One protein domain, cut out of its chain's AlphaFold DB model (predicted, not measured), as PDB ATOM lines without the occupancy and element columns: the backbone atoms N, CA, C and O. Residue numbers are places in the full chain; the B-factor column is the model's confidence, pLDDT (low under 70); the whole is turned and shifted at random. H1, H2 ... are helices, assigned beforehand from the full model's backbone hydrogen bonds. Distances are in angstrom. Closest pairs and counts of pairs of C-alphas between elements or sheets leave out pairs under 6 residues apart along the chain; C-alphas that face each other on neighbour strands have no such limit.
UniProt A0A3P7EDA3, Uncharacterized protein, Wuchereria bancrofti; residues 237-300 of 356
ATOM      1  N   LYS A 237      55.606  28.060 -43.494       80.50
ATOM      2  CA  LYS A 237      54.353  27.521 -44.038       80.50
ATOM      3  C   LYS A 237      53.929  26.249 -43.299       80.50
ATOM      4  O   LYS A 237      52.771  26.127 -42.922       80.50
ATOM      5  N   SER A 238      54.854  25.313 -43.092       80.26
ATOM      6  CA  SER A 238      54.557  24.080 -42.363       80.26
ATOM      7  C   SER A 238      54.270  24.346 -40.887       80.26
ATOM      8  O   SER A 238      53.355  23.725 -40.367       80.26
ATOM      9  N   LEU A 239      54.976  25.274 -40.230       78.78
ATOM     10  CA  LEU A 239      54.669  25.666 -38.845       78.78
ATOM     11  C   LEU A 239      53.249  26.236 -38.712       78.78
ATOM     12  O   LEU A 239      52.518  25.862 -37.802       78.78
ATOM     13  N   ASN A 240      52.807  27.059 -39.666       81.12
ATOM     14  CA  ASN A 240      51.428  27.555 -39.684       81.12
ATOM     15  C   ASN A 240      50.401  26.427 -39.875       81.12
ATOM     16  O   ASN A 240      49.337  26.459 -39.257       81.12
ATOM     17  N   ASN A 241      50.723  25.408 -40.684       83.73
ATOM     18  CA  ASN A 241      49.860  24.235 -40.832       83.73
ATOM     19  C   ASN A 241      49.713  23.464 -39.517       83.73
ATOM     20  O   ASN A 241      48.634  22.953 -39.260       83.73
ATOM     21  N   VAL A 242      50.755  23.407 -38.675       85.24
ATOM     22  CA  VAL A 242      50.685  22.736 -37.363       85.24
ATOM     23  C   VAL A 242      49.609  23.362 -36.492       85.24
ATOM     24  O   VAL A 242      48.769  22.646 -35.954       85.24
ATOM     25  N   LYS A 243      49.588  24.697 -36.410       83.87
ATOM     26  CA  LYS A 243      48.572  25.422 -35.643       83.87
ATOM     27  C   LYS A 243      47.161  25.159 -36.182       83.87
ATOM     28  O   LYS A 243      46.281  24.778 -35.419       83.87
ATOM     29  N   ALA A 244      46.965  25.299 -37.494       84.88
ATOM     30  CA  ALA A 244      45.661  25.077 -38.122       84.88
ATOM     31  C   ALA A 244      45.180  23.621 -37.982       84.88
ATOM     32  O   ALA A 244      44.029  23.373 -37.634       84.88
ATOM     33  N   ASN A 245      46.065  22.647 -38.212       87.08
ATOM     34  CA  ASN A 245      45.749  21.236 -38.031       87.08
ATOM     35  C   ASN A 245      45.403  20.949 -36.568       87.08
ATOM     36  O   ASN A 245      44.473  20.202 -36.311       87.08
ATOM     37  N   ARG A 246      46.071  21.555 -35.587       86.63
ATOM     38  CA  ARG A 246      45.705  21.348 -34.182       86.63
ATOM     39  C   ARG A 246      44.270  21.781 -33.875       86.63
ATOM     40  O   ARG A 246      43.522  20.984 -33.322       86.63
ATOM     41  N   GLU A 247      43.875  22.985 -34.286       87.51
ATOM     42  CA  GLU A 247      42.506  23.490 -34.083       87.51
ATOM     43  C   GLU A 247      41.460  22.539 -34.700       87.51
ATOM     44  O   GLU A 247      40.414  22.252 -34.107       87.51
ATOM     45  N   ILE A 248      41.769  21.969 -35.873       86.59
ATOM     46  CA  ILE A 248      40.937  20.941 -36.510       86.59
ATOM     47  C   ILE A 248      40.930  19.651 -35.683       86.59
ATOM     48  O   ILE A 248      39.871  19.063 -35.488       86.59
ATOM     49  N   TRP A 249      42.084  19.194 -35.192       85.50
ATOM     50  CA  TRP A 249      42.173  17.974 -34.391       85.50
ATOM     51  C   TRP A 249      41.349  18.080 -33.115       85.50
ATOM     52  O   TRP A 249      40.640  17.145 -32.774       85.50
ATOM     53  N   GLU A 250      41.405  19.207 -32.411       86.67
ATOM     54  CA  GLU A 250      40.675  19.405 -31.155       86.67
ATOM     55  C   GLU A 250      39.152  19.330 -31.346       86.67
ATOM     56  O   GLU A 250      38.441  18.804 -30.482       86.67
ATOM     57  N   THR A 251      38.664  19.788 -32.502       87.55
ATOM     58  CA  THR A 251      37.234  19.969 -32.793       87.55
ATOM     59  C   THR A 251      36.614  18.875 -33.669       87.55
ATOM     60  O   THR A 251      35.404  18.663 -33.599       87.55
ATOM     61  N   ASN A 252      37.401  18.147 -34.468       85.41
ATOM     62  CA  ASN A 252      36.900  17.158 -35.423       85.41
ATOM     63  C   ASN A 252      37.117  15.711 -34.927       85.41
ATOM     64  O   ASN A 252      38.233  15.196 -34.856       85.41
ATOM     65  N   ILE A 253      36.014  15.019 -34.621       82.45
ATOM     66  CA  ILE A 253      36.025  13.634 -34.125       82.45
ATOM     67  C   ILE A 253      36.540  12.617 -35.159       82.45
ATOM     68  O   ILE A 253      37.110  11.598 -34.769       82.45
ATOM     69  N   GLU A 254      36.377  12.891 -36.457       78.58
ATOM     70  CA  GLU A 254      36.754  11.983 -37.549       78.58
ATOM     71  C   GLU A 254      38.266  11.802 -37.641       78.58
ATOM     72  O   GLU A 254      38.726  10.704 -37.931       78.58
ATOM     73  N   VAL A 255      39.040  12.850 -37.336       78.29
ATOM     74  CA  VAL A 255      40.508  12.767 -37.285       78.29
ATOM     75  C   VAL A 255      41.012  12.244 -35.943       78.29
ATOM     76  O   VAL A 255      41.983  11.492 -35.919       78.29
ATOM     77  N   ARG A 256      40.339  12.575 -34.830       80.97
ATOM     78  CA  ARG A 256      40.724  12.109 -33.482       80.97
ATOM     79  C   ARG A 256      40.589  10.604 -33.311       80.97
ATOM     80  O   ARG A 256      41.333  10.006 -32.534       80.97
ATOM     81  N   ASN A 257      39.613  10.001 -33.979       79.87
ATOM     82  CA  ASN A 257      39.445   8.560 -33.982       79.87
ATOM     83  C   ASN A 257      40.293   7.959 -35.106       79.87
ATOM     84  O   ASN A 257      39.874   7.943 -36.256       79.87
ATOM     85  N   SER A 258      41.467   7.428 -34.764       70.84
ATOM     86  CA  SER A 258      42.392   6.842 -35.739       70.84
ATOM     87  C   SER A 258      41.772   5.711 -36.567       70.84
ATOM     88  O   SER A 258      42.087   5.587 -37.746       70.84
ATOM     89  N   LEU A 259      40.866   4.908 -35.994       74.37
ATOM     90  CA  LEU A 259      40.158   3.852 -36.725       74.37
ATOM     91  C   LEU A 259      39.244   4.452 -37.796       74.37
ATOM     92  O   LEU A 259      39.338   4.072 -38.960       74.37
ATOM     93  N   LEU A 260      38.425   5.434 -37.412       74.12
ATOM     94  CA  LEU A 260      37.528   6.135 -38.333       74.12
ATOM     95  C   LEU A 260      38.315   6.913 -39.401       74.12
ATOM     96  O   LEU A 260      37.982   6.845 -40.581       74.12
ATOM     97  N   ALA A 261      39.395   7.592 -39.009       72.17
ATOM     98  CA  ALA A 261      40.288   8.300 -39.921       72.17
ATOM     99  C   ALA A 261      40.880   7.356 -40.977       72.17
ATOM    100  O   ALA A 261      40.884   7.692 -42.160       72.17
ATOM    101  N   ASN A 262      41.328   6.159 -40.579       69.42
ATOM    102  CA  ASN A 262      41.869   5.162 -41.506       69.42
ATOM    103  C   ASN A 262      40.790   4.577 -42.436       69.42
ATOM    104  O   ASN A 262      41.080   4.298 -43.596       69.42
ATOM    105  N   GLU A 263      39.554   4.387 -41.956       70.59
ATOM    106  CA  GLU A 263      38.431   3.917 -42.787       70.59
ATOM    107  C   GLU A 263      38.024   4.944 -43.852       70.59
ATOM    108  O   GLU A 263      37.706   4.576 -44.987       70.59
ATOM    109  N   LEU A 264      38.053   6.233 -43.501       70.25
ATOM    110  CA  LEU A 264      37.758   7.341 -44.411       70.25
ATOM    111  C   LEU A 264      38.946   7.649 -45.345       70.25
ATOM    112  O   LEU A 264      38.753   8.049 -46.496       70.25
ATOM    113  N   GLY A 265      40.172   7.431 -44.866       64.74
ATOM    114  CA  GLY A 265      41.444   7.610 -45.564       64.74
ATOM    115  C   GLY A 265      41.809   6.440 -46.478       64.74
ATOM    116  O   GLY A 265      42.910   5.902 -46.402       64.74
ATOM    117  N   LYS A 266      40.908   6.020 -47.367       57.77
ATOM    118  CA  LYS A 266      41.251   5.014 -48.382       57.77
ATOM    119  C   LYS A 266      42.214   5.610 -49.406       57.77
ATOM    120  O   LYS A 266      41.903   6.608 -50.057       57.77
ATOM    121  N   ASN A 267      43.381   4.991 -49.576       55.38
ATOM    122  CA  ASN A 267      44.248   5.303 -50.709       55.38
ATOM    123  C   ASN A 267      43.649   4.756 -52.021       55.38
ATOM    124  O   ASN A 267      42.667   4.014 -52.017       55.38
ATOM    125  N   THR A 268      44.256   5.087 -53.164       55.11
ATOM    126  CA  THR A 268      43.834   4.605 -54.495       55.11
ATOM    127  C   THR A 268      43.802   3.080 -54.640       55.11
ATOM    128  O   THR A 268      43.224   2.589 -55.605       55.11
ATOM    129  N   TYR A 269      44.409   2.339 -53.711       55.98
ATOM    130  CA  TYR A 269      44.513   0.881 -53.718       55.98
ATOM    131  C   TYR A 269      43.684   0.208 -52.609       55.98
ATOM    132  O   TYR A 269      43.896  -0.977 -52.357       55.98
ATOM    133  N   ASP A 270      42.786   0.934 -51.924       54.26
ATOM    134  CA  ASP A 270      41.963   0.414 -50.813       54.26
ATOM    135  C   ASP A 270      42.780  -0.241 -49.671       54.26
ATOM    136  O   ASP A 270      42.258  -1.026 -48.877       54.26
ATOM    137  N   THR A 271      44.074   0.077 -49.550       52.94
ATOM    138  CA  THR A 271      44.909  -0.432 -48.453       52.94
ATOM    139  C   THR A 271      44.831   0.519 -47.258       52.94
ATOM    140  O   THR A 271      44.967   1.731 -47.457       52.94
ATOM    141  N   PRO A 272      44.633   0.007 -46.024       51.39
ATOM    142  CA  PRO A 272      44.673   0.835 -44.826       51.39
ATOM    143  C   PRO A 272      46.006   1.577 -44.769       51.39
ATOM    144  O   PRO A 272      47.073   0.959 -44.836       51.39
ATOM    145  N   THR A 273      45.964   2.901 -44.661       53.34
ATOM    146  CA  THR A 273      47.155   3.669 -44.297       53.34
ATOM    147  C   THR A 273      47.584   3.293 -42.877       53.34
ATOM    148  O   THR A 273      46.775   2.821 -42.076       53.34
ATOM    149  N   SER A 274      48.872   3.469 -42.563       59.48
ATOM    150  CA  SER A 274      49.396   3.339 -41.196       59.48
ATOM    151  C   SER A 274      48.504   4.080 -40.199       59.48
ATOM    152  O   SER A 274      47.940   5.113 -40.554       59.48
ATOM    153  N   SER A 275      48.401   3.577 -38.963       64.36
ATOM    154  CA  SER A 275      47.533   4.153 -37.933       64.36
ATOM    155  C   SER A 275      47.768   5.654 -37.794       64.36
ATOM    156  O   SER A 275      48.819   6.053 -37.299       64.36
ATOM    157  N   TRP A 276      46.799   6.458 -38.226       69.62
ATOM    158  CA  TRP A 276      46.860   7.907 -38.114       69.62
ATOM    159  C   TRP A 276      46.922   8.327 -36.643       69.62
ATOM    160  O   TRP A 276      45.978   8.089 -35.888       69.62
ATOM    161  N   THR A 277      48.028   8.923 -36.208       76.22
ATOM    162  CA  THR A 277      48.150   9.489 -34.861       76.22
ATOM    163  C   THR A 277      47.997  11.005 -34.885       76.22
ATOM    164  O   THR A 277      48.129  11.658 -35.920       76.22
ATOM    165  N   TYR A 278      47.779  11.593 -33.709       82.14
ATOM    166  CA  TYR A 278      47.796  13.045 -33.533       82.14
ATOM    167  C   TYR A 278      49.067  13.692 -34.107       82.14
ATOM    168  O   TYR A 278      48.985  14.712 -34.788       82.14
ATOM    169  N   ARG A 279      50.237  13.067 -33.904       79.40
ATOM    170  CA  ARG A 279      51.528  13.550 -34.423       79.40
ATOM    171  C   ARG A 279      51.580  13.508 -35.949       79.40
ATOM    172  O   ARG A 279      52.045  14.470 -36.561       79.40
ATOM    173  N   ASP A 280      51.067  12.441 -36.555       76.78
ATOM    174  CA  ASP A 280      50.984  12.331 -38.017       76.78
ATOM    175  C   ASP A 280      50.074  13.421 -38.592       76.78
ATOM    176  O   ASP A 280      50.399  14.026 -39.615       76.78
ATOM    177  N   PHE A 281      48.977  13.725 -37.889       82.28
ATOM    178  CA  PHE A 281      48.026  14.752 -38.293       82.28
ATOM    179  C   PHE A 281      48.568  16.167 -38.177       82.28
ATOM    180  O   PHE A 281      48.536  16.905 -39.161       82.28
ATOM    181  N   ILE A 282      49.053  16.586 -37.005       86.34
ATOM    182  CA  ILE A 282      49.442  17.990 -36.809       86.34
ATOM    183  C   ILE A 282      50.536  18.400 -37.789       86.34
ATOM    184  O   ILE A 282      50.517  19.513 -38.305       86.34
ATOM    185  N   TYR A 283      51.419  17.471 -38.155       84.64
ATOM    186  CA  TYR A 283      52.483  17.727 -39.114       84.64
ATOM    187  C   TYR A 283      52.205  17.260 -40.547       84.64
ATOM    188  O   TYR A 283      53.118  17.226 -41.383       84.64
ATOM    189  N   SER A 284      50.961  16.907 -40.844       84.29
ATOM    190  CA  SER A 284      50.529  16.582 -42.197       84.29
ATOM    191  C   SER A 284      50.490  17.822 -43.099       84.29
ATOM    192  O   SER A 284      50.303  18.959 -42.651       84.29
ATOM    193  N   ALA A 285      50.656  17.614 -44.405       84.37
ATOM    194  CA  ALA A 285      50.356  18.646 -45.385       84.37
ATOM    195  C   ALA A 285      48.830  18.750 -45.568       84.37
ATOM    196  O   ALA A 285      48.203  17.733 -45.883       84.37
ATOM    197  N   PRO A 286      48.230  19.948 -45.422       82.76
ATOM    198  CA  PRO A 286      46.807  20.129 -45.652       82.76
ATOM    199  C   PRO A 286      46.475  19.924 -47.131       82.76
ATOM    200  O   PRO A 286      47.134  20.494 -48.008       82.76
ATOM    201  N   THR A 287      45.432  19.145 -47.403       81.37
ATOM    202  CA  THR A 287      44.925  18.932 -48.766       81.37
ATOM    203  C   THR A 287      43.672  19.770 -48.968       81.37
ATOM    204  O   THR A 287      42.710  19.632 -48.222       81.37
ATOM    205  N   THR A 288      43.647  20.633 -49.983       74.93
ATOM    206  CA  THR A 288      42.429  21.379 -50.335       74.93
ATOM    207  C   THR A 288      41.458  20.491 -51.105       74.93
ATOM    208  O   THR A 288      41.863  19.830 -52.064       74.93
ATOM    209  N   PHE A 289      40.182  20.510 -50.730       64.00
ATOM    210  CA  PHE A 289      39.103  19.833 -51.444       64.00
ATOM    211  C   PHE A 289      38.080  20.844 -51.976       64.00
ATOM    212  O   PHE A 289      37.724  21.804 -51.297       64.00
ATOM    213  N   GLY A 290      37.614  20.622 -53.209       63.14
ATOM    214  CA  GLY A 290      36.626  21.478 -53.873       63.14
ATOM    215  C   GLY A 290      37.135  22.872 -54.273       63.14
ATOM    216  O   GLY A 290      38.278  23.254 -54.021       63.14
ATOM    217  N   GLU A 291      36.263  23.647 -54.928       65.85
ATOM    218  CA  GLU A 291      36.573  25.005 -55.409       65.85
ATOM    219  C   GLU A 291      36.762  26.017 -54.267       65.85
ATOM    220  O   GLU A 291      37.520  26.975 -54.409       65.85
ATOM    221  N   GLN A 292      36.127  25.782 -53.111       61.71
ATOM    222  CA  GLN A 292      36.172  26.675 -51.946       61.71
ATOM    223  C   GLN A 292      37.498  26.619 -51.163       61.71
ATOM    224  O   GLN A 292      37.645  27.338 -50.178       61.71
ATOM    225  N   LYS A 293      38.487  25.824 -51.608       65.47
ATOM    226  CA  LYS A 293      39.777  25.618 -50.917       65.47
ATOM    227  C   LYS A 293      39.611  25.212 -49.444       65.47
ATOM    228  O   LYS A 293      40.467  25.537 -48.621       65.47
ATOM    229  N   GLU A 294      38.540  24.499 -49.108       68.57
ATOM    230  CA  GLU A 294      38.378  23.955 -47.762       68.57
ATOM    231  C   GLU A 294      39.473  22.913 -47.503       68.57
ATOM    232  O   GLU A 294      39.804  22.100 -48.373       68.57
ATOM    233  N   ILE A 295      40.076  22.964 -46.314       68.94
ATOM    234  CA  ILE A 295      41.074  21.978 -45.896       68.94
ATOM    235  C   ILE A 295      40.333  20.676 -45.600       68.94
ATOM    236  O   ILE A 295      39.536  20.593 -44.669       68.94
ATOM    237  N   SER A 296      40.612  19.643 -46.384       74.43
ATOM    238  CA  SER A 296      40.089  18.306 -46.152       74.43
ATOM    239  C   SER A 296      40.897  17.614 -45.060       74.43
ATOM    240  O   SER A 296      41.890  16.953 -45.358       74.43
ATOM    241  N   SER A 297      40.411  17.686 -43.822       72.77
ATOM    242  CA  SER A 297      41.020  17.053 -42.645       72.77
ATOM    243  C   SER A 297      41.331  15.559 -42.843       72.77
ATOM    244  O   SER A 297      42.400  15.096 -42.461       72.77
ATOM    245  N   ILE A 298      40.459  14.817 -43.532       70.45
ATOM    246  CA  ILE A 298      40.619  13.374 -43.814       70.45
ATOM    247  C   ILE A 298      41.707  13.082 -44.866       70.45
ATOM    248  O   ILE A 298      42.314  12.017 -44.862       70.45
ATOM    249  N   ARG A 299      41.951  14.005 -45.805       75.13
ATOM    250  CA  ARG A 299      42.852  13.780 -46.960       75.13
ATOM    251  C   ARG A 299      44.225  14.402 -46.761       75.13
ATOM    252  O   ARG A 299      45.014  14.459 -47.707       75.13
ATOM    253  N   ASN A 300      44.483  14.937 -45.577       82.19
ATOM    254  CA  ASN A 300      45.783  15.456 -45.216       82.19
ATOM    255  C   ASN A 300      46.861  14.386 -45.443       82.19
ATOM    256  O   ASN A 300      46.660  13.206 -45.167       82.19
TER     257      ASN A 300
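What this domain is: This is residues 237 to 300 of the 356 residues of an uncharacterized protein of Wuchereria bancrofti (UniProt A0A3P7EDA3). One longer helix, H1, is followed by two short ones, H2 and H3, round a bend; the loop of residues 265 to 277 then folds back to bring short H4 against H1. The last 18 residues, 283 to 300, have no named element and form a folded-back loop, with residues 288 to 289 paired antiparallel with 294 to 295. The printed part has 64 residues, with four named helices in the order H1, H2, H3, H4 and no named strand; the class is all helix, though under half of the residues, 31, are in named elements. The whole is compact, with a radius of gyration of the C-alphas of 11.4 A and spans of 30 by 26 by 19 A.

Where its parts are: H1, residues 237 to 251, begins at C-alpha 237 (54.353, 27.521, -44.038) and is 21.8 A long. H2 is residues 253 to 256, 5.0 A, and H3 is residues 258 to 264, 9.8 A. H4, residues 278 to 282, is 6.2 A long and ends at C-alpha 282 (49.442, 17.990, -36.809).

How they stand to each other: H1 and H2 only just touch, only at the corner, with 3 pairs of C-alphas within 8 A; the closest are those of Trp 249 and Arg 256, 6.1 A apart, and H1 takes part with residues 249 to 250 alone. H2 and H3 likewise only just touch, only at the corner, with 3 pairs; the closest C-alphas, of Val 255 and Ala 261, are 5.2 A apart. H1 and H4 touch, the closest C-alphas being those of Val 242 and Ile 282, 4.9 A apart. H2 and H4 are close but not clearly touching, at 7.1 A between the C-alphas of Arg 256 and Tyr 278. H3 is apart from H1 and from H4. In H1, H3 and H4 every O i to N i+4 pair is within hydrogen-bond range; H2 is too short for such a pair, and its 1 O i to N i+3 pair is within range.

The domain as a whole: The C-alphas farthest apart, of Asn 240 and Tyr 269, are 30.9 A apart. The printed part has no cut. The links H1 to H2 and H2 to H3 are tight, and H3 to H4 is long, 13 residues. Mean pLDDT of the printed part is 74.3; residue 262, residues 265 to 276 and residues 289 to 295 are under 70.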